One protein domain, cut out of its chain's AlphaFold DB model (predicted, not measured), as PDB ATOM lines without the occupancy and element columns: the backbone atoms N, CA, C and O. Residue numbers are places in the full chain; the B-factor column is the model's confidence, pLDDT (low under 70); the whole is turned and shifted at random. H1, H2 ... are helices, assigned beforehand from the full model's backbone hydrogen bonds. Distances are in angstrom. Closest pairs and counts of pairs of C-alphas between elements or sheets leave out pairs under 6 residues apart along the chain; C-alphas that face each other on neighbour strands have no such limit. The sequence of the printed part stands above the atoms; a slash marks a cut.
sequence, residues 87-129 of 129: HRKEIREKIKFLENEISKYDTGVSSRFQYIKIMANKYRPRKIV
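Overview. This is residues 87 to 129 of the 129 residues of an uncharacterized protein of Aphis craccivora (UniProt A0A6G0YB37). This is a flat, loose helical hairpin: a longer helix, H1, and a shorter one, H2, run side by side in opposite ways, joined by a tight link and meeting near that link. The first turns of H1 stick out at residues 89 to 94, and a tail with no named element, residues 123 to 129, sticks out beyond H2. The printed part has 43 residues with two named helices, H1 then H2, and no named strand; its class is all helix. The whole is loose, with a radius of gyration of the C-alphas of 12.4 A and spans of 37 by 27 by 7 A.

Along the chain. Find C-alpha 89 at (-36.596, -29.597, 54.649); from there H1, residues 89 to 106, runs 25.7 A to C-alpha 106 at (-39.743, -36.421, 30.045), with z falling. Pass the five residues of the link, and at Arg 112 H2 begins; it covers residues 112 to 122 and runs 15.5 A, with z rising again, to C-alpha 122 at (-26.410, -37.614, 43.435).

Arrangement. Look at residues 101 to 105, with which alone H1 touches H2. The closest C-alphas of the two helices are those of Tyr 105 and Tyr 115, 6.5 A apart. H1 and H2 form a helical hairpin, with a shallow tilt of 13 degrees, opposite ways, and their centres are 12.9 A apart. In both H1 and H2 every O i to N i+4 pair is within hydrogen-bond range.

Size, cuts and confidence. The two C-alphas farthest apart are those of Thr 107, in the link, and Val 129, the chain's last residue, at 39.7 A. The printed part has no cut, and the link from H1 to H2 is tight. The mean pLDDT of the printed part is 89.6, and residue 129 is under 70.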
ATOM      1  N   HIS A  87     -43.115 -32.362  55.458       82.44
ATOM      2  CA  HIS A  87     -41.872 -33.121  55.508       82.44
ATOM      3  C   HIS A  87     -40.693 -32.224  55.915       82.44
ATOM      4  O   HIS A  87     -40.648 -31.023  55.615       82.44
ATOM      5  N   ARG A  88     -39.690 -32.835  56.560       86.88
ATOM      6  CA  ARG A  88     -38.416 -32.170  56.868       86.88
ATOM      7  C   ARG A  88     -37.843 -31.519  55.604       86.88
ATOM      8  O   ARG A  88     -38.041 -32.018  54.497       86.88
ATOM      9  N   LYS A  89     -37.140 -30.393  55.765       90.88
ATOM     10  CA  LYS A  89     -36.596 -29.597  54.649       90.88
ATOM     11  C   LYS A  89     -35.798 -30.457  53.656       90.88
ATOM     12  O   LYS A  89     -36.091 -30.409  52.469       90.88
ATOM     13  N   GLU A  90     -34.909 -31.310  54.155       88.56
ATOM     14  CA  GLU A  90     -34.081 -32.224  53.349       88.56
ATOM     15  C   GLU A  90     -34.909 -33.152  52.449       88.56
ATOM     16  O   GLU A  90     -34.596 -33.352  51.276       88.56
ATOM     17  N   ILE A  91     -36.006 -33.696  52.982       88.31
ATOM     18  CA  ILE A  91     -36.917 -34.577  52.244       88.31
ATOM     19  C   ILE A  91     -37.614 -33.784  51.136       88.31
ATOM     20  O   ILE A  91     -37.672 -34.238  49.995       88.31
ATOM     21  N   ARG A  92     -38.096 -32.575  51.443       89.88
ATOM     22  CA  ARG A  92     -38.733 -31.694  50.451       89.88
ATOM     23  C   ARG A  92     -37.771 -31.308  49.329       89.88
ATOM     24  O   ARG A  92     -38.161 -31.302  48.169       89.88
ATOM     25  N   GLU A  93     -36.520 -31.005  49.658       91.62
ATOM     26  CA  GLU A  93     -35.478 -30.696  48.673       91.62
ATOM     27  C   GLU A  93     -35.153 -31.902  47.789       91.62
ATOM     28  O   GLU A  93     -34.988 -31.749  46.579       91.62
ATOM     29  N   LYS A  94     -35.125 -33.110  48.365       89.50
ATOM     30  CA  LYS A  94     -34.947 -34.353  47.609       89.50
ATOM     31  C   LYS A  94     -36.097 -34.595  46.627       89.50
ATOM     32  O   LYS A  94     -35.822 -34.909  45.471       89.50
ATOM     33  N   ILE A  95     -37.349 -34.415  47.059       91.69
ATOM     34  CA  ILE A  95     -38.539 -34.536  46.195       91.69
ATOM     35  C   ILE A  95     -38.439 -33.555  45.026       91.69
ATOM     36  O   ILE A  95     -38.501 -33.975  43.874       91.69
ATOM     37  N   LYS A  96     -38.192 -32.270  45.314       93.69
ATOM     38  CA  LYS A  96     -38.064 -31.221  44.289       93.69
ATOM     39  C   LYS A  96     -36.947 -31.506  43.287       93.69
ATOM     40  O   LYS A  96     -37.110 -31.272  42.095       93.69
ATOM     41  N   PHE A  97     -35.803 -32.003  43.763       93.56
ATOM     42  CA  PHE A  97     -34.698 -32.392  42.890       93.56
ATOM     43  C   PHE A  97     -35.114 -33.515  41.930       93.56
ATOM     44  O   PHE A  97     -34.905 -33.389  40.727       93.56
ATOM     45  N   LEU A  98     -35.724 -34.586  42.450       92.56
ATOM     46  CA  LEU A  98     -36.188 -35.712  41.636       92.56
ATOM     47  C   LEU A  98     -37.234 -35.278  40.608       92.56
ATOM     48  O   LEU A  98     -37.133 -35.648  39.446       92.56
ATOM     49  N   GLU A  99     -38.207 -34.474  41.031       94.44
ATOM     50  CA  GLU A  99     -39.261 -33.940  40.167       94.44
ATOM     51  C   GLU A  99     -38.693 -33.136  38.993       94.44
ATOM     52  O   GLU A  99     -39.068 -33.366  37.846       94.44
ATOM     53  N   ASN A 100     -37.729 -32.250  39.261       94.56
ATOM     54  CA  ASN A 100     -37.090 -31.444  38.227       94.56
ATOM     55  C   ASN A 100     -36.312 -32.303  37.218       94.56
ATOM     56  O   ASN A 100     -36.444 -32.115  36.012       94.56
ATOM     57  N   GLU A 101     -35.512 -33.263  37.689       94.31
ATOM     58  CA  GLU A 101     -34.720 -34.117  36.794       94.31
ATOM     59  C   GLU A 101     -35.592 -35.084  35.981       94.31
ATOM     60  O   GLU A 101     -35.307 -35.316  34.807       94.31
ATOM     61  N   ILE A 102     -36.680 -35.606  36.562       93.69
ATOM     62  CA  ILE A 102     -37.666 -36.415  35.828       93.69
ATOM     63  C   ILE A 102     -38.357 -35.562  34.758       93.69
ATOM     64  O   ILE A 102     -38.424 -35.980  33.607       93.69
ATOM     65  N   SER A 103     -38.789 -34.344  35.097       94.81
ATOM     66  CA  SER A 103     -39.434 -33.431  34.145       94.81
ATOM     67  C   SER A 103     -38.520 -33.071  32.966       94.81
ATOM     68  O   SER A 103     -38.941 -33.121  31.810       94.81
ATOM     69  N   LYS A 104     -37.232 -32.795  33.214       94.12
ATOM     70  CA  LYS A 104     -36.242 -32.559  32.144       94.12
ATOM     71  C   LYS A 104     -36.053 -33.765  31.228       94.12
ATOM     72  O   LYS A 104     -35.811 -33.593  30.036       94.12
ATOM     73  N   TYR A 105     -36.108 -34.974  31.777       93.38
ATOM     74  CA  TYR A 105     -36.012 -36.191  30.977       93.38
ATOM     75  C   TYR A 105     -37.272 -36.395  30.124       93.38
ATOM     76  O   TYR A 105     -37.165 -36.642  28.925       93.38
ATOM     77  N   ASP A 106     -38.452 -36.196  30.710       92.81
ATOM     78  CA  ASP A 106     -39.743 -36.421  30.045       92.81
ATOM     79  C   ASP A 106     -40.035 -35.393  28.949       92.81
ATOM     80  O   ASP A 106     -40.644 -35.717  27.933       92.81
ATOM     81  N   THR A 107     -39.539 -34.168  29.112       94.31
ATOM     82  CA  THR A 107     -39.612 -33.098  28.102       94.31
ATOM     83  C   THR A 107     -38.537 -33.208  27.015       94.31
ATOM     84  O   THR A 107     -38.497 -32.380  26.109       94.31
ATOM     85  N   GLY A 108     -37.646 -34.204  27.088       91.94
ATOM     86  CA  GLY A 108     -36.560 -34.400  26.123       91.94
ATOM     87  C   GLY A 108     -35.403 -33.402  26.248       91.94
ATOM     88  O   GLY A 108     -34.473 -33.444  25.445       91.94
ATOM     89  N   VAL A 109     -35.418 -32.532  27.264       92.06
ATOM     90  CA  VAL A 109     -34.336 -31.574  27.557       92.06
ATOM     91  C   VAL A 109     -33.046 -32.297  27.956       92.06
ATOM     92  O   VAL A 109     -31.950 -31.818  27.670       92.06
ATOM     93  N   SER A 110     -33.161 -33.455  28.612       89.50
ATOM     94  CA  SER A 110     -32.022 -34.283  29.007       89.50
ATOM     95  C   SER A 110     -32.062 -35.650  28.339       89.50
ATOM     96  O   SER A 110     -33.090 -36.324  28.323       89.50
ATOM     97  N   SER A 111     -30.917 -36.100  27.824       93.88
ATOM     98  CA  SER A 111     -30.806 -37.459  27.294       93.88
ATOM     99  C   SER A 111     -30.839 -38.499  28.419       93.88
ATOM    100  O   SER A 111     -30.444 -38.228  29.555       93.88
ATOM    101  N   ARG A 112     -31.225 -39.742  28.098       92.69
ATOM    102  CA  ARG A 112     -31.212 -40.862  29.062       92.69
ATOM    103  C   ARG A 112     -29.862 -41.003  29.770       92.69
ATOM    104  O   ARG A 112     -29.815 -41.223  30.976       92.69
ATOM    105  N   PHE A 113     -28.762 -40.857  29.028       93.44
ATOM    106  CA  PHE A 113     -27.416 -40.945  29.592       93.44
ATOM    107  C   PHE A 113     -27.135 -39.820  30.597       93.44
ATOM    108  O   PHE A 113     -26.596 -40.077  31.671       93.44
ATOM    109  N   GLN A 114     -27.526 -38.582  30.277       92.81
ATOM    110  CA  GLN A 114     -27.366 -37.444  31.184       92.81
ATOM    111  C   GLN A 114     -28.195 -37.621  32.459       92.81
ATOM    112  O   GLN A 114     -27.647 -37.471  33.551       92.81
ATOM    113  N   TYR A 115     -29.462 -38.020  32.327       92.75
ATOM    114  CA  TYR A 115     -30.341 -38.308  33.459       92.75
ATOM    115  C   TYR A 115     -29.729 -39.360  34.397       92.75
ATOM    116  O   TYR A 115     -29.545 -39.111  35.590       92.75
ATOM    117  N   ILE A 116     -29.315 -40.512  33.851       92.19
ATOM    118  CA  ILE A 116     -28.694 -41.590  34.636       92.19
ATOM    119  C   ILE A 116     -27.405 -41.102  35.311       92.19
ATOM    120  O   ILE A 116     -27.189 -41.372  36.493       92.19
ATOM    121  N   LYS A 117     -26.560 -40.346  34.600       93.88
ATOM    122  CA  LYS A 117     -25.309 -39.799  35.142       93.88
ATOM    123  C   LYS A 117     -25.557 -38.853  36.321       93.88
ATOM    124  O   LYS A 117     -24.835 -38.920  37.316       93.88
ATOM    125  N   ILE A 118     -26.552 -37.972  36.230       93.69
ATOM    126  CA  ILE A 118     -26.910 -37.035  37.306       93.69
ATOM    127  C   ILE A 118     -27.414 -37.807  38.530       93.69
ATOM    128  O   ILE A 118     -26.931 -37.581  39.643       93.69
ATOM    129  N   MET A 119     -28.318 -38.765  38.319       90.75
ATOM    130  CA  MET A 119     -28.895 -39.582  39.388       90.75
ATOM    131  C   MET A 119     -27.832 -40.428  40.100       90.75
ATOM    132  O   MET A 119     -27.746 -40.402  41.329       90.75
ATOM    133  N   ALA A 120     -26.964 -41.108  39.347       91.06
ATOM    134  CA  ALA A 120     -25.883 -41.921  39.903       91.06
ATOM    135  C   ALA A 120     -24.904 -41.089  40.747       91.06
ATOM    136  O   ALA A 120     -24.493 -41.513  41.826       91.06
ATOM    137  N   ASN A 121     -24.563 -39.878  40.295       90.75
ATOM    138  CA  ASN A 121     -23.689 -38.987  41.055       90.75
ATOM    139  C   ASN A 121     -24.360 -38.449  42.326       90.75
ATOM    140  O   ASN A 121     -23.706 -38.372  43.365       90.75
ATOM    141  N   LYS A 122     -25.656 -38.112  42.274       89.56
ATOM    142  CA  LYS A 122     -26.410 -37.614  43.435       89.56
ATOM    143  C   LYS A 122     -26.457 -38.627  44.579       89.56
ATOM    144  O   LYS A 122     -26.353 -38.229  45.739       89.56
ATOM    145  N   TYR A 123     -26.630 -39.907  44.254       86.44
ATOM    146  CA  TYR A 123     -26.780 -40.998  45.224       86.44
ATOM    147  C   TYR A 123     -25.511 -41.828  45.416       86.44
ATOM    148  O   TYR A 123     -25.557 -42.915  45.988       86.44
ATOM    149  N   ARG A 124     -24.364 -41.314  44.961       87.50
ATOM    150  CA  ARG A 124     -23.083 -41.987  45.136       87.50
ATOM    151  C   ARG A 124     -22.798 -42.178  46.635       87.50
ATOM    152  O   ARG A 124     -22.836 -41.192  47.378       87.50
ATOM    153  N   PRO A 125     -22.485 -43.404  47.092       83.75
ATOM    154  CA  PRO A 125     -22.121 -43.631  48.484       83.75
ATOM    155  C   PRO A 125     -20.871 -42.815  48.823       83.75
ATOM    156  O   PRO A 125     -19.914 -42.761  48.043       83.75
ATOM    157  N   ARG A 126     -20.881 -42.149  49.983       82.44
ATOM    158  CA  ARG A 126     -19.682 -41.473  50.489       82.44
ATOM    159  C   ARG A 126     -18.649 -42.543  50.827       82.44
ATOM    160  O   ARG A 126     -19.007 -43.578  51.383       82.44
ATOM    161  N   LYS A 127     -17.380 -42.299  50.483       77.56
ATOM    162  CA  LYS A 127     -16.291 -43.169  50.938       77.56
ATOM    163  C   LYS A 127     -16.297 -43.156  52.464       77.56
ATOM    164  O   LYS A 127     -16.249 -42.081  53.058       77.56
ATOM    165  N   ILE A 128     -16.396 -44.337  53.059       73.31
ATOM    166  CA  ILE A 128     -16.097 -44.529  54.474       73.31
ATOM    167  C   ILE A 128     -14.576 -44.376  54.557       73.31
ATOM    168  O   ILE A 128     -13.858 -45.150  53.922       73.31
ATOM    169  N   VAL A 129     -14.124 -43.288  55.182       56.62
ATOM    170  CA  VAL A 129     -12.715 -43.058  55.534       56.62
ATOM    171  C   VAL A 129     -12.482 -43.676  56.899       56.62
ATOM    172  O   VAL A 129     -13.371 -43.477  57.759       56.62
TER     173      VAL A 129